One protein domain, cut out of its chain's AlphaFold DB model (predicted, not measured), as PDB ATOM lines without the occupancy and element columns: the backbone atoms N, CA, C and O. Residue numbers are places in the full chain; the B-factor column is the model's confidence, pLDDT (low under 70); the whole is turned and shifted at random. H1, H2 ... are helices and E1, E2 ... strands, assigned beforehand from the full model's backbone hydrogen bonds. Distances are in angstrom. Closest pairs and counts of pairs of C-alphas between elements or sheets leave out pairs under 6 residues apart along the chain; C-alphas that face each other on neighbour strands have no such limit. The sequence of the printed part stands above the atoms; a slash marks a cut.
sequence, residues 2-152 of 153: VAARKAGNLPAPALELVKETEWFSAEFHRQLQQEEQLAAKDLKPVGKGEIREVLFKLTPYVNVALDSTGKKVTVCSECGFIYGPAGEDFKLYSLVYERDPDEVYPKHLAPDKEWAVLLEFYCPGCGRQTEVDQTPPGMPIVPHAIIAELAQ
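Overview. This is residues 2 to 152 of the 153 residues of an uncharacterized protein of Clostridia bacterium (UniProt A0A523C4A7). Two small antiparallel sheets, the strongly twisted E1 to E4 at one end and E5 to E7 further along, share the short helix H4 near the middle, while H1, H2 and H3 make an open frame toward the other end, across a gap from E5 to E7. Residues 136 to 144 run through that gap to H5, which touches no other helix, and the long loop of residues 100 to 116 reaches outward beyond E5 and E6. The printed part has 151 residues with five named helices and seven named strands, in the order H1 H2 H3 E1 E2 E3 E4 H4 E5 E6 E7 H5. The class is mixed, helices and strands. The whole is compact, with a radius of gyration of the C-alphas of 16.7 A and spans of 48 by 37 by 24 A.

Along the chain. H1 holds residues 2 to 7 and begins at C-alpha 2, (99.360, 137.124, 152.027). H2 holds residues 12 to 24 and is 18.6 A long from first to last C-alpha; H3, residues 26 to 40, is the longest helix at 21.4 A. The first sheet has E1, residues 51 to 57, 13.7 A long; E2, residues 62 to 67, 14.3 A; E3, residues 72 to 76, 13.4 A; and E4, residues 82 to 85. E1 begins at C-alpha 51, (96.170, 134.203, 119.480). H4 holds residues 90 to 93. E5 is residues 95 to 99, 12.6 A long; E6 is residues 117 to 122, 15.7 A; E7 is residues 129 to 135, 16.7 A. H5, residues 145 to 150, ends at C-alpha 150, (99.923, 149.405, 130.729).

Arrangement. H1 and H3 only just touch, with 3 pairs of C-alphas within 8 A, the closest those of Val 2 and Glu 36 at 6.3 A; H3 does so with residues 35 to 39 alone. Their lines are about perpendicular, at 82 degrees. H2 and H3 touch only at the corner, closest at the C-alphas of Glu 22 and His 29, 4.9 A, with a steep tilt of 63 degrees, opposite ways. H1, H2 and H3 are apart from E5, E6 and E7. E1, E2, E3 and E4 form a meander, each strand the antiparallel neighbour of the one before; E5, E6 and E7 form another. Between E1 and E2, N 52 and O 66 are 2.9 A apart, within hydrogen-bond range; so are N 63 and O 75 of E2 and E3 at 2.9 A, and N 74 and O 84 of E3 and E4 at 3.0 A. H4 is on this sheet at a height of 8.1 A and is only just over E4, on which 3 of its 4 C-alphas fall. H4 is also on the sheet of E5, E6 and E7, at a height of 8.6 A. In that sheet N 97 and O 120 of E5 and E6 are 2.9 A apart, and N 119 and O 133 of E6 and E7 are 2.8 A apart. The closest C-alphas of E2 and E7, those of Val 62 and Thr 130, are 7.0 A apart. H5 is on neither sheet. In H1, H2, H3 and H5 every O i to N i+4 pair is within hydrogen-bond range; H4 is too short for such a pair.

Size, cuts and confidence. The two C-alphas farthest apart are those of Thr 69 and His 108, at 51.5 A. The printed part has no cut. The link from E5 to E6, 17 residues, is long. The mean pLDDT of the printed part is 94.8, and residue 152 is under 70.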
ATOM      1  N   VAL A   2     100.332 136.379 151.182       92.31
ATOM      2  CA  VAL A   2      99.360 137.124 152.027       92.31
ATOM      3  C   VAL A   2      98.969 136.393 153.322       92.31
ATOM      4  O   VAL A   2      99.079 136.956 154.408       92.31
ATOM      5  N   ALA A   3      98.553 135.125 153.229       92.31
ATOM      6  CA  ALA A   3      98.153 134.345 154.404       92.31
ATOM      7  C   ALA A   3      99.298 134.169 155.422       92.31
ATOM      8  O   ALA A   3      99.066 134.268 156.624       92.31
ATOM      9  N   ALA A   4     100.533 133.969 154.945       92.31
ATOM     10  CA  ALA A   4     101.715 133.830 155.796       92.31
ATOM     11  C   ALA A   4     102.027 135.137 156.542       92.31
ATOM     12  O   ALA A   4     102.213 135.104 157.756       92.31
ATOM     13  N   ARG A   5     101.970 136.289 155.852       92.81
ATOM     14  CA  ARG A   5     102.098 137.616 156.482       92.81
ATOM     15  C   ARG A   5     101.054 137.833 157.576       92.81
ATOM     16  O   ARG A   5     101.414 138.177 158.695       92.81
ATOM     17  N   LYS A   6      99.775 137.574 157.280       91.25
ATOM     18  CA  LYS A   6      98.672 137.761 158.243       91.25
ATOM     19  C   LYS A   6      98.779 136.853 159.464       91.25
ATOM     20  O   LYS A   6      98.451 137.276 160.566       91.25
ATOM     21  N   ALA A   7      99.241 135.621 159.272       93.94
ATOM     22  CA  ALA A   7      99.465 134.677 160.359       93.94
ATOM     23  C   ALA A   7     100.750 134.965 161.159       93.94
ATOM     24  O   ALA A   7     100.987 134.299 162.163       93.94
ATOM     25  N   GLY A   8     101.597 135.903 160.713       90.75
ATOM     26  CA  GLY A   8     102.937 136.100 161.272       90.75
ATOM     27  C   GLY A   8     103.863 134.899 161.052       90.75
ATOM     28  O   GLY A   8     104.854 134.756 161.758       90.75
ATOM     29  N   ASN A   9     103.537 134.028 160.094       94.31
ATOM     30  CA  ASN A   9     104.285 132.813 159.792       94.31
ATOM     31  C   ASN A   9     105.382 133.101 158.757       94.31
ATOM     32  O   ASN A   9     105.357 132.575 157.646       94.31
ATOM     33  N   LEU A  10     106.290 134.009 159.113       95.25
ATOM     34  CA  LEU A  10     107.473 134.385 158.342       95.25
ATOM     35  C   LEU A  10     108.693 134.405 159.272       95.25
ATOM     36  O   LEU A  10     108.521 134.626 160.474       95.25
ATOM     37  N   PRO A  11     109.917 134.234 158.743       96.50
ATOM     38  CA  PRO A  11     111.133 134.485 159.507       96.50
ATOM     39  C   PRO A  11     111.134 135.891 160.117       96.50
ATOM     40  O   PRO A  11     110.647 136.846 159.502       96.50
ATOM     41  N   ALA A  12     111.695 136.022 161.322       96.19
ATOM     42  CA  ALA A  12     111.760 137.288 162.050       96.19
ATOM     43  C   ALA A  12     112.323 138.458 161.212       96.19
ATOM     44  O   ALA A  12     111.627 139.473 161.125       96.19
ATOM     45  N   PRO A  13     113.485 138.333 160.528       96.00
ATOM     46  CA  PRO A  13     114.026 139.444 159.738       96.00
ATOM     47  C   PRO A  13     113.097 139.869 158.591       96.00
ATOM     48  O   PRO A  13     112.917 141.061 158.348       96.00
ATOM     49  N   ALA A  14     112.440 138.919 157.920       95.88
ATOM     50  CA  ALA A  14     111.491 139.222 156.853       95.88
ATOM     51  C   ALA A  14     110.242 139.948 157.382       95.88
ATOM     52  O   ALA A  14     109.786 140.929 156.792       95.88
ATOM     53  N   LEU A  15     109.699 139.496 158.518       94.94
ATOM     54  CA  LEU A  15     108.526 140.111 159.134       94.94
ATOM     55  C   LEU A  15     108.811 141.539 159.621       94.94
ATOM     56  O   LEU A  15     107.963 142.419 159.465       94.94
ATOM     57  N   GLU A  16     109.979 141.768 160.222       95.62
ATOM     58  CA  GLU A  16     110.419 143.096 160.658       95.62
ATOM     59  C   GLU A  16     110.598 144.038 159.470       95.62
ATOM     60  O   GLU A  16     110.041 145.135 159.484       95.62
ATOM     61  N   LEU A  17     111.249 143.573 158.401       95.56
ATOM     62  CA  LEU A  17     111.428 144.357 157.183       95.56
ATOM     63  C   LEU A  17     110.090 144.754 156.546       95.56
ATOM     64  O   LEU A  17     109.925 145.904 156.139       95.56
ATOM     65  N   VAL A  18     109.116 143.839 156.469       94.81
ATOM     66  CA  VAL A  18     107.774 144.152 155.944       94.81
ATOM     67  C   VAL A  18     107.101 145.237 156.785       94.81
ATOM     68  O   VAL A  18     106.581 146.198 156.220       94.81
ATOM     69  N   LYS A  19     107.136 145.117 158.119       94.62
ATOM     70  CA  LYS A  19     106.535 146.099 159.039       94.62
ATOM     71  C   LYS A  19     107.202 147.467 158.938       94.62
ATOM     72  O   LYS A  19     106.515 148.483 158.902       94.62
ATOM     73  N   GLU A  20     108.531 147.498 158.899       96.69
ATOM     74  CA  GLU A  20     109.294 148.737 158.766       96.69
ATOM     75  C   GLU A  20     109.008 149.409 157.419       96.69
ATOM     76  O   GLU A  20     108.699 150.599 157.375       96.69
ATOM     77  N   THR A  21     109.023 148.637 156.330       96.19
ATOM     78  CA  THR A  21     108.744 149.150 154.981       96.19
ATOM     79  C   THR A  21     107.318 149.678 154.867       96.19
ATOM     80  O   THR A  21     107.100 150.750 154.305       96.19
ATOM     81  N   GLU A  22     106.341 148.972 155.436       95.94
ATOM     82  CA  GLU A  22     104.956 149.440 155.515       95.94
ATOM     83  C   GLU A  22     104.831 150.743 156.310       95.94
ATOM     84  O   GLU A  22     104.071 151.628 155.916       95.94
ATOM     85  N   TRP A  23     105.597 150.888 157.393       96.62
ATOM     86  CA  TRP A  23     105.567 152.081 158.232       96.62
ATOM     87  C   TRP A  23     106.054 153.339 157.502       96.62
ATOM     88  O   TRP A  23     105.399 154.379 157.606       96.62
ATOM     89  N   PHE A  24     107.170 153.276 156.765       97.38
ATOM     90  CA  PHE A  24     107.717 154.470 156.105       97.38
ATOM     91  C   PHE A  24     107.238 154.673 154.657       97.38
ATOM     92  O   PHE A  24     107.338 155.789 154.143       97.38
ATOM     93  N   SER A  25     106.727 153.638 153.976       97.62
ATOM     94  CA  SER A  25     106.344 153.707 152.557       97.62
ATOM     95  C   SER A  25     104.839 153.548 152.340       97.62
ATOM     96  O   SER A  25     104.288 152.447 152.306       97.62
ATOM     97  N   ALA A  26     104.168 154.670 152.061       96.94
ATOM     98  CA  ALA A  26     102.745 154.685 151.714       96.94
ATOM     99  C   ALA A  26     102.424 153.960 150.390       96.94
ATOM    100  O   ALA A  26     101.286 153.547 150.172       96.94
ATOM    101  N   GLU A  27     103.392 153.829 149.476       94.56
ATOM    102  CA  GLU A  27     103.222 153.021 148.259       94.56
ATOM    103  C   GLU A  27     103.267 151.530 148.592       94.56
ATOM    104  O   GLU A  27     102.397 150.780 148.160       94.56
ATOM    105  N   PHE A  28     104.210 151.111 149.439       95.31
ATOM    106  CA  PHE A  28     104.291 149.721 149.874       95.31
ATOM    107  C   PHE A  28     103.038 149.307 150.650       95.31
ATOM    108  O   PHE A  28     102.450 148.271 150.355       95.31
ATOM    109  N   HIS A  29     102.546 150.154 151.562       95.62
ATOM    110  CA  HIS A  29     101.279 149.911 152.254       95.62
ATOM    111  C   HIS A  29     100.105 149.712 151.276       95.62
ATOM    112  O   HIS A  29      99.315 148.777 151.426       95.62
ATOM    113  N   ARG A  30     100.009 150.538 150.223       94.75
ATOM    114  CA  ARG A  30      98.996 150.368 149.167       94.75
ATOM    115  C   ARG A  30      99.174 149.063 148.396       94.75
ATOM    116  O   ARG A  30      98.180 148.392 148.127       94.75
ATOM    117  N   GLN A  31     100.406 148.677 148.081       93.06
ATOM    118  CA  GLN A  31     100.696 147.409 147.410       93.06
ATOM    119  C   GLN A  31     100.257 146.206 148.259       93.06
ATOM    120  O   GLN A  31      99.613 145.297 147.734       93.06
ATOM    121  N   LEU A  32     100.522 146.219 149.573       94.62
ATOM    122  CA  LEU A  32     100.057 145.170 150.489       94.62
ATOM    123  C   LEU A  32      98.527 145.044 150.451       94.62
ATOM    124  O   LEU A  32      98.006 143.938 150.312       94.62
ATOM    125  N   GLN A  33      97.806 146.167 150.510       94.12
ATOM    126  CA  GLN A  33      96.340 146.187 150.433       94.12
ATOM    127  C   GLN A  33      95.813 145.664 149.091       94.12
ATOM    128  O   GLN A  33      94.833 144.916 149.059       94.12
ATOM    129  N   GLN A  34      96.444 146.042 147.979       91.88
ATOM    130  CA  GLN A  34      96.063 145.571 146.647       91.88
ATOM    131  C   GLN A  34      96.254 144.062 146.515       91.88
ATOM    132  O   GLN A  34      95.361 143.371 146.031       91.88
ATOM    133  N   GLU A  35      97.378 143.528 146.985       92.50
ATOM    134  CA  GLU A  35      97.636 142.091 146.951       92.50
ATOM    135  C   GLU A  35      96.641 141.314 147.819       92.50
ATOM    136  O   GLU A  35      96.183 140.246 147.421       92.50
ATOM    137  N   GLU A  36      96.234 141.854 148.971       92.88
ATOM    138  CA  GLU A  36      95.167 141.258 149.779       92.88
ATOM    139  C   GLU A  36      93.829 141.200 149.038       92.88
ATOM    140  O   GLU A  36      93.134 140.184 149.093       92.88
ATOM    141  N   GLN A  37      93.474 142.269 148.321       92.88
ATOM    142  CA  GLN A  37      92.267 142.300 147.494       92.88
ATOM    143  C   GLN A  37      92.358 141.312 146.329       92.88
ATOM    144  O   GLN A  37      91.366 140.665 146.005       92.88
ATOM    145  N   LEU A  38      93.530 141.185 145.703       90.69
ATOM    146  CA  LEU A  38      93.775 140.216 144.635       90.69
ATOM    147  C   LEU A  38      93.711 138.781 145.158       90.69
ATOM    148  O   LEU A  38      93.059 137.957 144.537       90.69
ATOM    149  N   ALA A  39      94.297 138.492 146.320       88.81
ATOM    150  CA  ALA A  39      94.248 137.169 146.941       88.81
ATOM    151  C   ALA A  39      92.828 136.764 147.370       88.81
ATOM    152  O   ALA A  39      92.523 135.577 147.450       88.81
ATOM    153  N   ALA A  40      91.958 137.739 147.650       90.06
ATOM    154  CA  ALA A  40      90.541 137.490 147.899       90.06
ATOM    155  C   ALA A  40      89.748 137.187 146.614       90.06
ATOM    156  O   ALA A  40      88.649 136.633 146.690       90.06
ATOM    157  N   LYS A  41      90.280 137.539 145.436       86.94
ATOM    158  CA  LYS A  41      89.723 137.129 144.145       86.94
ATOM    159  C   LYS A  41      90.228 135.715 143.843       86.94
ATOM    160  O   LYS A  41      91.420 135.446 143.924       86.94
ATOM    161  N   ASP A  42      89.332 134.811 143.455       85.00
ATOM    162  CA  ASP A  42      89.687 133.475 142.942       85.00
ATOM    163  C   ASP A  42      90.259 133.608 141.516       85.00
ATOM    164  O   ASP A  42      89.618 133.232 140.532       85.00
ATOM    165  N   LEU A  43      91.421 134.265 141.397       88.38
ATOM    166  CA  LEU A  43      92.091 134.522 140.124       88.38
ATOM    167  C   LEU A  43      92.462 133.192 139.475       88.38
ATOM    168  O   LEU A  43      93.141 132.355 140.069       88.38
ATOM    169  N   LYS A  44      92.024 133.007 138.229       90.75
ATOM    170  CA  LYS A  44      92.322 131.816 137.438       90.75
ATOM    171  C   LYS A  44      92.924 132.220 136.107       90.75
ATOM    172  O   LYS A  44      92.410 133.152 135.483       90.75
ATOM    173  N   PRO A  45      93.981 131.524 135.658       92.94
ATOM    174  CA  PRO A  45      94.508 131.767 134.334       92.94
ATOM    175  C   PRO A  45      93.463 131.425 133.268       92.94
ATOM    176  O   PRO A  45      92.646 130.520 133.453       92.94
ATOM    177  N   VAL A  46      93.524 132.118 132.131       94.75
ATOM    178  CA  VAL A  46      92.618 131.882 130.993       94.75
ATOM    179  C   VAL A  46      92.838 130.489 130.394       94.75
ATOM    180  O   VAL A  46      91.878 129.766 130.132       94.75
ATOM    181  N   GLY A  47      94.094 130.079 130.208       94.88
ATOM    182  CA  GLY A  47      94.442 128.751 129.717       94.88
ATOM    183  C   GLY A  47      94.648 128.681 128.205       94.88
ATOM    184  O   GLY A  47      95.353 129.500 127.620       94.88
ATOM    185  N   LYS A  48      94.100 127.647 127.558       92.06
ATOM    186  CA  LYS A  48      94.228 127.472 126.104       92.06
ATOM    187  C   LYS A  48      93.309 128.449 125.373       92.06
ATOM    188  O   LYS A  48      92.134 128.552 125.709       92.06
ATOM    189  N   GLY A  49      93.825 129.089 124.333       91.06
ATOM    190  CA  GLY A  49      93.044 129.956 123.462       91.06
ATOM    191  C   GLY A  49      93.765 130.247 122.155       91.06
ATOM    192  O   GLY A  49      94.887 129.789 121.934       91.06
ATOM    193  N   GLU A  50      93.101 131.000 121.286       94.31
ATOM    194  CA  GLU A  50      93.645 131.397 119.991       94.31
ATOM    195  C   GLU A  50      94.230 132.805 120.064       94.31
ATOM    196  O   GLU A  50      93.560 133.761 120.466       94.31
ATOM    197  N   ILE A  51      95.487 132.924 119.642       97.06
ATOM    198  CA  ILE A  51      96.170 134.203 119.480       97.06
ATOM    199  C   ILE A  51      96.015 134.659 118.038       97.06
ATOM    200  O   ILE A  51      96.424 133.962 117.110       97.06
ATOM    201  N   ARG A  52      95.446 135.851 117.861       96.69
ATOM    202  CA  ARG A  52      95.292 136.484 116.553       96.69
ATOM    203  C   ARG A  52      96.596 137.122 116.090       96.69
ATOM    204  O   ARG A  52      96.981 136.973 114.936       96.69
ATOM    205  N   GLU A  53      97.242 137.872 116.976       97.50
ATOM    206  CA  GLU A  53      98.423 138.670 116.651       97.50
ATOM    207  C   GLU A  53      99.272 138.897 117.903       97.50
ATOM    208  O   GLU A  53      98.745 139.247 118.957       97.50
ATOM    209  N   VAL A  54     100.590 138.734 117.792       97.88
ATOM    210  CA  VAL A  54     101.527 139.131 118.851       97.88
ATOM    211  C   VAL A  54     101.888 140.600 118.655       97.88
ATOM    212  O   VAL A  54     102.416 140.962 117.609       97.88
ATOM    213  N   LEU A  55     101.637 141.429 119.670       96.69
ATOM    214  CA  LEU A  55     101.903 142.868 119.616       96.69
ATOM    215  C   LEU A  55     103.372 143.174 119.903       96.69
ATOM    216  O   LEU A  55     104.007 143.927 119.171       96.69
ATOM    217  N   PHE A  56     103.918 142.597 120.974       96.25
ATOM    218  CA  PHE A  56     105.338 142.700 121.303       96.25
ATOM    219  C   PHE A  56     105.773 141.590 122.268       96.25
ATOM    220  O   PHE A  56     104.952 140.951 122.934       96.25
ATOM    221  N   LYS A  57     107.089 141.373 122.347       97.19
ATOM    222  CA  LYS A  57     107.707 140.454 123.309       97.19
ATOM    223  C   LYS A  57     107.985 141.204 124.607       97.19
ATOM    224  O   LYS A  57     108.721 142.187 124.577       97.19
ATOM    225  N   LEU A  58     107.379 140.769 125.708       96.75
ATOM    226  CA  LEU A  58     107.567 141.386 127.023       96.75
ATOM    227  C   LEU A  58     108.861 140.880 127.664       96.75
ATOM    228  O   LEU A  58     109.695 141.666 128.094       96.75
ATOM    229  N   THR A  59     109.031 139.559 127.663       96.25
ATOM    230  CA  THR A  59     110.228 138.843 128.114       96.25
ATOM    231  C   THR A  59     110.589 137.783 127.060       96.25
ATOM    232  O   THR A  59     109.864 137.634 126.068       96.25
ATOM    233  N   PRO A  60     111.672 137.000 127.223       97.50
ATOM    234  CA  PRO A  60     111.931 135.861 126.339       97.50
ATOM    235  C   PRO A  60     110.778 134.837 126.290       97.50
ATOM    236  O   PRO A  60     110.569 134.196 125.257       97.50
ATOM    237  N   TYR A  61     110.009 134.709 127.380       98.25
ATOM    238  CA  TYR A  61     109.009 133.648 127.556       98.25
ATOM    239  C   TYR A  61     107.555 134.132 127.604       98.25
ATOM    240  O   TYR A  61     106.633 133.313 127.572       98.25
ATOM    241  N   VAL A  62     107.332 135.447 127.664       98.31
ATOM    242  CA  VAL A  62     105.999 136.056 127.741       98.31
ATOM    243  C   VAL A  62     105.864 137.138 126.675       98.31
ATOM    244  O   VAL A  62     106.688 138.045 126.570       98.31
ATOM    245  N   ASN A  63     104.790 137.059 125.899       98.00
ATOM    246  CA  ASN A  63     104.405 138.061 124.915       98.00
ATOM    247  C   ASN A  63     103.127 138.776 125.353       98.00
ATOM    248  O   ASN A  63     102.293 138.196 126.051       98.00
ATOM    249  N   VAL A  64     102.936 139.997 124.861       97.62
ATOM    250  CA  VAL A  64     101.623 140.648 124.846       97.62
ATOM    251  C   VAL A  64     101.018 140.474 123.458       97.62
ATOM    252  O   VAL A  64     101.673 140.732 122.445       97.62
ATOM    253  N   ALA A  65      99.772 140.020 123.401       97.56
ATOM    254  CA  ALA A  65      99.102 139.630 122.169       97.56
ATOM    255  C   ALA A  65      97.624 140.039 122.168       97.56
ATOM    256  O   ALA A  65      97.058 140.351 123.214       97.56
ATOM    257  N   LEU A  66      97.003 140.028 120.990       97.81
ATOM    258  CA  LEU A  66      95.555 140.062 120.829       97.81
ATOM    259  C   LEU A  66      95.020 138.634 120.747       97.81
ATOM    260  O   LEU A  66      95.488 137.838 119.926       97.81
ATOM    261  N   ASP A  67      94.021 138.325 121.565       96.75
ATOM    262  CA  ASP A  67      93.246 137.095 121.410       96.75
ATOM    263  C   ASP A  67      92.290 137.182 120.202       96.75
ATOM    264  O   ASP A  67      92.168 138.219 119.535       96.75
ATOM    265  N   SER A  68      91.591 136.087 119.902       95.12
ATOM    266  CA  SER A  68      90.602 136.035 118.815       95.12
ATOM    267  C   SER A  68      89.435 137.023 118.978       95.12
ATOM    268  O   SER A  68      88.794 137.379 117.990       95.12
ATOM    269  N   THR A  69      89.187 137.524 120.194       95.44
ATOM    270  CA  THR A  69      88.161 138.538 120.494       95.44
ATOM    271  C   THR A  69      88.680 139.975 120.389       95.44
ATOM    272  O   THR A  69      87.901 140.922 120.486       95.44
ATOM    273  N   GLY A  70      89.985 140.159 120.158       94.94
ATOM    274  CA  GLY A  70      90.640 141.463 120.089       94.94
ATOM    275  C   GLY A  70      91.033 142.048 121.449       94.94
ATOM    276  O   GLY A  70      91.370 143.230 121.520       94.94
ATOM    277  N   LYS A  71      91.009 141.261 122.532       95.56
ATOM    278  CA  LYS A  71      91.488 141.698 123.850       95.56
ATOM    279  C   LYS A  71      92.998 141.532 123.955       95.56
ATOM    280  O   LYS A  71      93.556 140.548 123.474       95.56
ATOM    281  N   LYS A  72      93.655 142.478 124.632       96.31
ATOM    282  CA  LYS A  72      95.083 142.378 124.958       96.31
ATOM    283  C   LYS A  72      95.284 141.399 126.111       96.31
ATOM    284  O   LYS A  72      94.743 141.609 127.197       96.31
ATOM    285  N   VAL A  73      96.099 140.380 125.886       97.19
ATOM    286  CA  VAL A  73      96.417 139.329 126.856       97.19
ATOM    287  C   VAL A  73      97.922 139.110 126.952       97.19
ATOM    288  O   VAL A  73      98.661 139.401 126.008       97.19
ATOM    289  N   THR A  74      98.377 138.581 128.082       97.94
ATOM    290  CA  THR A  74      99.719 138.002 128.210       97.94
ATOM    291  C   THR A  74      99.672 136.518 127.859       97.94
ATOM    292  O   THR A  74      98.774 135.786 128.280       97.94
ATOM    293  N   VAL A  75     100.639 136.054 127.066       98.38
ATOM    294  CA  VAL A  75     100.685 134.679 126.553       98.38
ATOM    295  C   VAL A  75     102.099 134.109 126.611       98.38
ATOM    296  O   VAL A  75     103.074 134.812 126.346       98.38
ATOM    297  N   CYS A  76     102.217 132.824 126.940       98.38
ATOM    298  CA  CYS A  76     103.486 132.110 126.917       98.38
ATOM    299  C   CYS A  76     103.980 131.961 125.473       98.38
ATOM    300  O   CYS A  76     103.265 131.429 124.623       98.38
ATOM    301  N   SER A  77     105.214 132.388 125.201       97.62
ATOM    302  CA  SER A  77     105.811 132.312 123.861       97.62
ATOM    303  C   SER A  77     106.125 130.879 123.414       97.62
ATOM    304  O   SER A  77     106.244 130.632 122.218       97.62
ATOM    305  N   GLU A  78     106.219 129.940 124.358       97.50
ATOM    306  CA  GLU A  78     106.617 128.551 124.107       97.50
ATOM    307  C   GLU A  78     105.427 127.646 123.781       97.50
ATOM    308  O   GLU A  78     105.494 126.830 122.866       97.50
ATOM    309  N   CYS A  79     104.332 127.761 124.539       97.38
ATOM    310  CA  CYS A  79     103.189 126.846 124.435       97.38
ATOM    311  C   CYS A  79     101.856 127.529 124.106       97.38
ATOM    312  O   CYS A  79     100.843 126.844 123.976       97.38
ATOM    313  N   GLY A  80     101.831 128.862 124.003       97.06
ATOM    314  CA  GLY A  80     100.614 129.620 123.707       97.06
ATOM    315  C   GLY A  80      99.608 129.702 124.862       97.06
ATOM    316  O   GLY A  80      98.477 130.125 124.645       97.06
ATOM    317  N   PHE A  81      99.982 129.302 126.082       98.19
ATOM    318  CA  PHE A  81      99.114 129.431 127.256       98.19
ATOM    319  C   PHE A  81      98.823 130.904 127.555       98.19
ATOM    320  O   PHE A  81      99.751 131.687 127.762       98.19
ATOM    321  N   ILE A  82      97.547 131.274 127.595       98.44
ATOM    322  CA  ILE A  82      97.087 132.621 127.915       98.44
ATOM    323  C   ILE A  82      96.993 132.745 129.435       98.44
ATOM    324  O   ILE A  82      96.237 132.017 130.082       98.44
ATOM    325  N   TYR A  83      97.763 133.667 130.006       98.00
ATOM    326  CA  TYR A  83      97.770 133.925 131.444       98.00
ATOM    327  C   TYR A  83      96.515 134.698 131.839       98.00
ATOM    328  O   TYR A  83      95.642 134.160 132.513       98.00
ATOM    329  N   GLY A  84      96.390 135.930 131.355       96.19
ATOM    330  CA  GLY A  84      95.307 136.830 131.725       96.19
ATOM    331  C   GLY A  84      95.312 138.119 130.904       96.19
ATOM    332  O   GLY A  84      96.014 138.214 129.890       96.19
ATOM    333  N   PRO A  85      94.514 139.116 131.316       95.25
ATOM    334  CA  PRO A  85      94.515 140.442 130.709       95.25
ATOM    335  C   PRO A  85      95.914 141.070 130.736       95.25
ATOM    336  O   PRO A  85      96.617 140.969 131.733       95.25
ATOM    337  N   ALA A  86      96.310 141.780 129.676       94.44
ATOM    338  CA  ALA A  86      97.647 142.388 129.605       94.44
ATOM    339  C   ALA A  86      97.878 143.568 130.571       94.44
ATOM    340  O   ALA A  86      99.010 144.026 130.700       94.44
ATOM    341  N   GLY A  87      96.816 144.080 131.203       92.06
ATOM    342  CA  GLY A  87      96.895 145.094 132.263       92.06
ATOM    343  C   GLY A  87      97.076 144.503 133.663       92.06
ATOM    344  O   GLY A  87      97.182 145.249 134.628       92.06
ATOM    345  N   GLU A  88      97.099 143.177 133.783       93.00
ATOM    346  CA  GLU A  88      97.408 142.478 135.023       93.00
ATOM    347  C   GLU A  88      98.686 141.664 134.839       93.00
ATOM    348  O   GLU A  88      98.986 141.167 133.749       93.00
ATOM    349  N   ASP A  89      99.471 141.542 135.907       95.38
ATOM    350  CA  ASP A  89     100.756 140.866 135.818       95.38
ATOM    351  C   ASP A  89     100.575 139.358 135.599       95.38
ATOM    352  O   ASP A  89      99.844 138.691 136.334       95.38
ATOM    353  N   PHE A  90     101.270 138.798 134.603       96.94
ATOM    354  CA  PHE A  90     101.233 137.363 134.308       96.94
ATOM    355  C   PHE A  90     101.708 136.511 135.499       96.94
ATOM    356  O   PHE A  90     101.298 135.354 135.629       96.94
ATOM    357  N   LYS A  91     102.527 137.078 136.396       96.69
ATOM    358  CA  LYS A  91     102.962 136.450 137.650       96.69
ATOM    359  C   LYS A  91     101.784 136.063 138.550       96.69
ATOM    360  O   LYS A  91     101.844 135.017 139.188       96.69
ATOM    361  N   LEU A  92     100.687 136.832 138.542       95.38
ATOM    362  CA  LEU A  92      99.465 136.531 139.314       95.38
ATOM    363  C   LEU A  92      98.756 135.254 138.839       95.38
ATOM    364  O   LEU A  92      97.980 134.657 139.579       95.38
ATOM    365  N   TYR A  93      99.028 134.843 137.602       96.62
ATOM    366  CA  TYR A  93      98.407 133.712 136.916       96.62
ATOM    367  C   TYR A  93      99.378 132.543 136.711       96.62
ATOM    368  O   TYR A  93      99.067 131.584 136.001       96.62
ATOM    369  N   SER A  94     100.578 132.645 137.280       97.38
ATOM    370  CA  SER A  94     101.639 131.653 137.156       97.38
ATOM    371  C   SER A  94     101.589 130.651 138.307       97.38
ATOM    372  O   SER A  94     101.055 130.929 139.379       97.38
ATOM    373  N   LEU A  95     102.179 129.474 138.099       97.06
ATOM    374  CA  LEU A  95     102.545 128.617 139.223       97.06
ATOM    375  C   LEU A  95     103.754 129.247 139.912       97.06
ATOM    376  O   LEU A  95     104.673 129.698 139.229       97.06
ATOM    377  N   VAL A  96     103.755 129.274 141.239       95.88
ATOM    378  CA  VAL A  96     104.813 129.919 142.021       95.88
ATOM    379  C   VAL A  96     105.488 128.888 142.910       95.88
ATOM    380  O   VAL A  96     104.807 128.123 143.596       95.88
ATOM    381  N   TYR A  97     106.816 128.881 142.904       96.81
ATOM    382  CA  TYR A  97     107.629 128.080 143.807       96.81
ATOM    383  C   TYR A  97     108.589 128.994 144.565       96.81
ATOM    384  O   TYR A  97     109.312 129.783 143.966       96.81
ATOM    385  N   GLU A  98     108.567 128.899 145.888       96.19
ATOM    386  CA  GLU A  98     109.512 129.589 146.762       96.19
ATOM    387  C   GLU A  98     110.693 128.643 147.000       96.19
ATOM    388  O   GLU A  98     110.575 127.683 147.763       96.19
ATOM    389  N   ARG A  99     111.795 128.860 146.279       97.62
ATOM    390  CA  ARG A  99     112.982 128.001 146.319       97.62
ATOM    391  C   ARG A  99     113.973 128.475 147.380       97.62
ATOM    392  O   ARG A  99     114.272 129.671 147.465       97.62
ATOM    393  N   ASP A 100     114.538 127.518 148.119       96.81
ATOM    394  CA  ASP A 100     115.669 127.756 149.016       96.81
ATOM    395  C   ASP A 100     116.929 128.054 148.172       96.81
ATOM    396  O   ASP A 100     117.306 127.233 147.327       96.81
ATOM    397  N   PRO A 101     117.586 129.218 148.334       97.44
ATOM    398  CA  PRO A 101     118.762 129.569 147.541       97.44
ATOM    399  C   PRO A 101     119.903 128.538 147.627       97.44
ATOM    400  O   PRO A 101     120.644 128.379 146.652       97.44
ATOM    401  N   ASP A 102     120.015 127.790 148.731       96.62
ATOM    402  CA  ASP A 102     120.996 126.703 148.886       96.62
ATOM    403  C   ASP A 102     120.817 125.565 147.858       96.62
ATOM    404  O   ASP A 102     121.741 124.785 147.625       96.62
ATOM    405  N   GLU A 103     119.653 125.460 147.205       96.81
ATOM    406  CA  GLU A 103     119.408 124.472 146.148       96.81
ATOM    407  C   GLU A 103     120.069 124.830 144.806       96.81
ATOM    408  O   GLU A 103     120.262 123.948 143.967       96.81
ATOM    409  N   VAL A 104     120.392 126.109 144.575       96.62
ATOM    410  CA  VAL A 104     120.915 126.608 143.283       96.62
ATOM    411  C   VAL A 104     122.336 127.127 143.414       96.62
ATOM    412  O   VAL A 104     123.174 126.889 142.541       96.62
ATOM    413  N   TYR A 105     122.608 127.875 144.480       96.00
ATOM    414  CA  TYR A 105     123.902 128.504 144.664       96.00
ATOM    415  C   TYR A 105     124.930 127.493 145.186       96.00
ATOM    416  O   TYR A 105     124.598 126.594 145.960       96.00
ATOM    417  N   PRO A 106     126.215 127.631 144.806       95.56
ATOM    418  CA  PRO A 106     127.272 126.848 145.420       95.56
ATOM    419  C   PRO A 106     127.286 127.039 146.937       95.56
ATOM    420  O   PRO A 106     127.005 128.125 147.448       95.56
ATOM    421  N   LYS A 107     127.684 125.986 147.654       88.38
ATOM    422  CA  LYS A 107     127.756 125.979 149.116       88.38
ATOM    423  C   LYS A 107     128.466 127.233 149.649       88.38
ATOM    424  O   LYS A 107     129.569 127.546 149.202       88.38
ATOM    425  N   HIS A 108     127.856 127.893 150.637       89.25
ATOM    426  CA  HIS A 108     128.320 129.140 151.273       89.25
ATOM    427  C   HIS A 108     128.225 130.419 150.421       89.25
ATOM    428  O   HIS A 108     128.619 131.479 150.902       89.25
ATOM    429  N   LEU A 109     127.717 130.344 149.185       95.44
ATOM    430  CA  LEU A 109     127.425 131.516 148.347       95.44
ATOM    431  C   LEU A 109     125.925 131.816 148.248       95.44
ATOM    432  O   LEU A 109     125.547 132.832 147.668       95.44
ATOM    433  N   ALA A 110     125.083 130.946 148.803       96.56
ATOM    434  CA  ALA A 110     123.661 131.196 148.936       96.56
ATOM    435  C   ALA A 110     123.409 132.306 149.974       96.56
ATOM    436  O   ALA A 110     124.045 132.305 151.034       96.56
ATOM    437  N   PRO A 111     122.494 133.251 149.704       95.69
ATOM    438  CA  PRO A 111     121.962 134.101 150.757       95.69
ATOM    439  C   PRO A 111     121.212 133.250 151.788       95.69
ATOM    440  O   PRO A 111     120.638 132.215 151.454       95.69
ATOM    441  N   ASP A 112     121.195 133.711 153.037       95.75
ATOM    442  CA  ASP A 112     120.398 133.083 154.088       95.75
ATOM    443  C   ASP A 112     118.907 133.137 153.714       95.75
ATOM    444  O   ASP A 112     118.368 134.208 153.412       95.75
ATOM    445  N   LYS A 113     118.239 131.981 153.741       95.69
ATOM    446  CA  LYS A 113     116.831 131.842 153.356       95.69
ATOM    447  C   LYS A 113     115.855 132.600 154.249       95.69
ATOM    448  O   LYS A 113     114.731 132.872 153.834       95.69
ATOM    449  N   GLU A 114     116.259 132.952 155.470       96.19
ATOM    450  CA  GLU A 114     115.452 133.826 156.323       96.19
ATOM    451  C   GLU A 114     115.414 135.267 155.789       96.19
ATOM    452  O   GLU A 114     114.466 136.003 156.066       96.19
ATOM    453  N   TRP A 115     116.415 135.651 154.991       96.06
ATOM    454  CA  TRP A 115     116.579 136.986 154.417       96.06
ATOM    455  C   TRP A 115     116.175 137.073 152.950       96.06
ATOM    456  O   TRP A 115     115.693 138.121 152.521       96.06
ATOM    457  N   ALA A 116     116.379 136.012 152.171       96.38
ATOM    458  CA  ALA A 116     116.037 135.993 150.755       96.38
ATOM    459  C   ALA A 116     115.652 134.594 150.273       96.38
ATOM    460  O   ALA A 116     116.349 133.621 150.531       96.38
ATOM    461  N   VAL A 117     114.584 134.520 149.490       97.12
ATOM    462  CA  VAL A 117     114.142 133.341 148.742       97.12
ATOM    463  C   VAL A 117     114.188 133.639 147.247       97.12
ATOM    464  O   VAL A 117     114.192 134.802 146.833       97.12
ATOM    465  N   LEU A 118     114.222 132.590 146.426       97.88
ATOM    466  CA  LEU A 118     114.027 132.708 144.983       97.88
ATOM    467  C   LEU A 118     112.561 132.397 144.668       97.88
ATOM    468  O   LEU A 118     112.136 131.245 144.738       97.88
ATOM    469  N   LEU A 119     111.780 133.423 144.345       97.50
ATOM    470  CA  LEU A 119     110.387 133.275 143.945       97.50
ATOM    471  C   LEU A 119     110.325 132.993 142.440       97.50
ATOM    472  O   LEU A 119     110.455 133.894 141.613       97.50
ATOM    473  N   GLU A 120     110.164 131.723 142.090       98.25
ATOM    474  CA  GLU A 120     110.177 131.235 140.714       98.25
ATOM    475  C   GLU A 120     108.754 131.172 140.149       98.25
ATOM    476  O   GLU A 120     107.864 130.550 140.736       98.25
ATOM    477  N   PHE A 121     108.543 131.783 138.981       98.44
ATOM    478  CA  PHE A 121     107.253 131.813 138.291       98.44
ATOM    479  C   PHE A 121     107.279 130.908 137.069       98.44
ATOM    480  O   PHE A 121     108.148 131.038 136.202       98.44
ATOM    481  N   TYR A 122     106.291 130.026 136.963       98.62
ATOM    482  CA  TYR A 122     106.198 129.047 135.890       98.62
ATOM    483  C   TYR A 122     104.897 129.152 135.112       98.62
ATOM    484  O   TYR A 122     103.809 129.316 135.670       98.62
ATOM    485  N   CYS A 123     105.005 128.948 133.801       98.44
ATOM    486  CA  CYS A 123     103.856 128.760 132.932       98.44
ATOM    487  C   CYS A 123     103.024 127.542 133.387       98.44
ATOM    488  O   CYS A 123     103.549 126.425 133.362       98.44
ATOM    489  N   PRO A 124     101.721 127.697 133.693       98.06
ATOM    490  CA  PRO A 124     100.874 126.561 134.067       98.06
ATOM    491  C   PRO A 124     100.657 125.550 132.931       98.06
ATOM    492  O   PRO A 124     100.301 124.404 133.183       98.06
ATOM    493  N   GLY A 125     100.853 125.966 131.675       97.88
ATOM    494  CA  GLY A 125     100.661 125.109 130.505       97.88
ATOM    495  C   GLY A 125     101.826 124.157 130.227       97.88
ATOM    496  O   GLY A 125     101.593 122.996 129.903       97.88
ATOM    497  N   CYS A 126     103.070 124.638 130.318       98.06
ATOM    498  CA  CYS A 126     104.255 123.860 129.929       98.06
ATOM    499  C   CYS A 126     105.358 123.778 130.992       98.06
ATOM    500  O   CYS A 126     106.372 123.131 130.747       98.06
ATOM    501  N   GLY A 127     105.206 124.440 132.142       98.12
ATOM    502  CA  GLY A 127     106.217 124.448 133.202       98.12
ATOM    503  C   GLY A 127     107.465 125.281 132.894       98.12
ATOM    504  O   GLY A 127     108.443 125.198 133.630       98.12
ATOM    505  N   ARG A 128     107.474 126.091 131.823       98.38
ATOM    506  CA  ARG A 128     108.584 127.016 131.535       98.38
ATOM    507  C   ARG A 128     108.730 128.022 132.679       98.38
ATOM    508  O   ARG A 128     107.754 128.699 132.992       98.38
ATOM    509  N   GLN A 129     109.933 128.151 133.243       98.50
ATOM    510  CA  GLN A 129     110.261 129.228 134.183       98.50
ATOM    511  C   GLN A 129     110.300 130.550 133.416       98.50
ATOM    512  O   GLN A 129     111.123 130.726 132.518       98.50
ATOM    513  N   THR A 130     109.351 131.431 133.706       98.19
ATOM    514  CA  THR A 130     109.148 132.682 132.972       98.19
ATOM    515  C   THR A 130     109.775 133.884 133.645       98.19
ATOM    516  O   THR A 130     110.090 134.842 132.944       98.19
ATOM    517  N   GLU A 131     109.929 133.837 134.967       98.00
ATOM    518  CA  GLU A 131     110.570 134.888 135.751       98.00
ATOM    519  C   GLU A 131     111.094 134.328 137.078       98.00
ATOM    520  O   GLU A 131     110.604 133.295 137.554       98.00
ATOM    521  N   VAL A 132     112.057 135.025 137.678       97.62
ATOM    522  CA  VAL A 132     112.503 134.797 139.054       97.62
ATOM    523  C   VAL A 132     112.714 136.130 139.769       97.62
ATOM    524  O   VAL A 132     113.468 136.979 139.302       97.62
ATOM    525  N   ASP A 133     112.083 136.295 140.930       96.62
ATOM    526  CA  ASP A 133     112.340 137.430 141.816       96.62
ATOM    527  C   ASP A 133     113.106 136.933 143.050       96.62
ATOM    528  O   ASP A 133     112.661 136.011 143.732       96.62
ATOM    529  N   GLN A 134     114.246 137.545 143.376       96.56
ATOM    530  CA  GLN A 134     114.913 137.305 144.657       96.56
ATOM    531  C   GLN A 134     114.394 138.311 145.685       96.56
ATOM    532  O   GLN A 134     114.677 139.506 145.584       96.56
ATOM    533  N   THR A 135     113.629 137.840 146.668       95.81
ATOM    534  CA  THR A 135     112.949 138.706 147.641       95.81
ATOM    535  C   THR A 135     113.005 138.116 149.048       95.81
ATOM    536  O   THR A 135     113.144 136.905 149.202       95.81
ATOM    537  N   PRO A 136     112.892 138.937 150.102       96.00
ATOM    538  CA  PRO A 136     112.614 138.429 151.438       96.00
ATOM    539  C   PRO A 136     111.306 137.620 151.491       96.00
ATOM    540  O   PRO A 136     110.334 137.992 150.822       96.00
ATOM    541  N   PRO A 137     111.238 136.555 152.314       95.88
ATOM    542  CA  PRO A 137     110.034 135.750 152.480       95.88
ATOM    543  C   PRO A 137     108.771 136.579 152.727       95.88
ATOM    544  O   PRO A 137     108.716 137.443 153.604       95.88
ATOM    545  N   GLY A 138     107.716 136.286 151.970       92.94
ATOM    546  CA  GLY A 138     106.413 136.925 152.142       92.94
ATOM    547  C   GLY A 138     106.283 138.342 151.580       92.94
ATOM    548  O   GLY A 138     105.194 138.908 151.716       92.94
ATOM    549  N   MET A 139     107.313 138.896 150.932       93.81
ATOM    550  CA  MET A 139     107.194 140.159 150.199       93.81
ATOM    551  C   MET A 139     106.112 140.097 149.108       93.81
ATOM    552  O   MET A 139     105.857 139.022 148.562       93.81
ATOM    553  N   PRO A 140     105.464 141.230 148.779       94.19
ATOM    554  CA  PRO A 140     104.562 141.301 147.637       94.19
ATOM    555  C   PRO A 140     105.244 140.917 146.330       94.19
ATOM    556  O   PRO A 140     106.423 141.211 146.123       94.19
ATOM    557  N   ILE A 141     104.471 140.335 145.411       93.50
ATOM    558  CA  ILE A 141     104.925 140.135 144.032       93.50
ATOM    559  C   ILE A 141     105.279 141.500 143.437       93.50
ATOM    560  O   ILE A 141     104.460 142.425 143.450       93.50
ATOM    561  N   VAL A 142     106.494 141.610 142.898       90.81
ATOM    562  CA  VAL A 142     106.966 142.819 142.225       90.81
ATOM    563  C   VAL A 142     106.390 142.847 140.807       90.81
ATOM    564  O   VAL A 142     106.703 141.951 140.010       90.81
ATOM    565  N   PRO A 143     105.563 143.853 140.460       91.25
ATOM    566  CA  PRO A 143     105.007 143.959 139.121       91.25
ATOM    567  C   PRO A 143     106.101 144.212 138.084       91.25
ATOM    568  O   PRO A 143     107.037 144.982 138.308       91.25
ATOM    569  N   HIS A 144     105.950 143.622 136.910       93.38
ATOM    570  CA  HIS A 144     106.765 143.927 135.752       93.38
ATOM    571  C   HIS A 144     106.500 145.373 135.304       93.38
ATOM    572  O   HIS A 144     105.364 145.738 134.992       93.38
ATOM    573  N   ALA A 145     107.551 146.193 135.205       88.56
ATOM    574  CA  ALA A 145     107.440 147.640 134.978       88.56
ATOM    575  C   ALA A 145     106.559 148.016 133.769       88.56
ATOM    576  O   ALA A 145     105.666 148.850 133.883       88.56
ATOM    577  N   ILE A 146     106.740 147.338 132.629       89.31
ATOM    578  CA  ILE A 146     105.931 147.592 131.421       89.31
ATOM    579  C   ILE A 146     104.442 147.281 131.652       89.31
ATOM    580  O   ILE A 146     103.585 148.014 131.166       89.31
ATOM    581  N   ILE A 147     104.106 146.223 132.401       90.25
ATOM    582  CA  ILE A 147     102.703 145.906 132.711       90.25
ATOM    583  C   ILE A 147     102.127 146.963 133.652       90.25
ATOM    584  O   ILE A 147     101.008 147.423 133.436       90.25
ATOM    585  N   ALA A 148     102.902 147.401 134.647       83.62
ATOM    586  CA  ALA A 148     102.483 148.457 135.562       83.62
ATOM    587  C   ALA A 148     102.154 149.771 134.827       83.62
ATOM    588  O   ALA A 148     101.216 150.466 135.211       83.62
ATOM    589  N   GLU A 149     102.873 150.097 133.748       84.81
ATOM    590  CA  GLU A 149     102.547 151.235 132.878       84.81
ATOM    591  C   GLU A 149     101.305 150.993 132.011       84.81
ATOM    592  O   GLU A 149     100.516 151.913 131.791       84.81
ATOM    593  N   LEU A 150     101.114 149.770 131.504       81.19
ATOM    594  CA  LEU A 150      99.923 149.405 130.729       81.19
ATOM    595  C   LEU A 150      98.647 149.468 131.571       81.19
ATOM    596  O   LEU A 150      97.615 149.870 131.050       81.19
ATOM    597  N   ALA A 151      98.719 149.111 132.854       76.94
ATOM    598  CA  ALA A 151      97.591 149.155 133.782       76.94
ATOM    599  C   ALA A 151      97.086 150.583 134.074       76.94
ATOM    600  O   ALA A 151      95.965 150.759 134.545       76.94
ATOM    601  N   GLN A 152      97.910 151.603 133.813       68.88
ATOM    602  CA  GLN A 152      97.584 153.013 134.052       68.88
ATOM    603  C   GLN A 152      96.912 153.699 132.849       68.88
ATOM    604  O   GLN A 152      96.529 154.865 132.960       68.88
TER     605      GLN A 152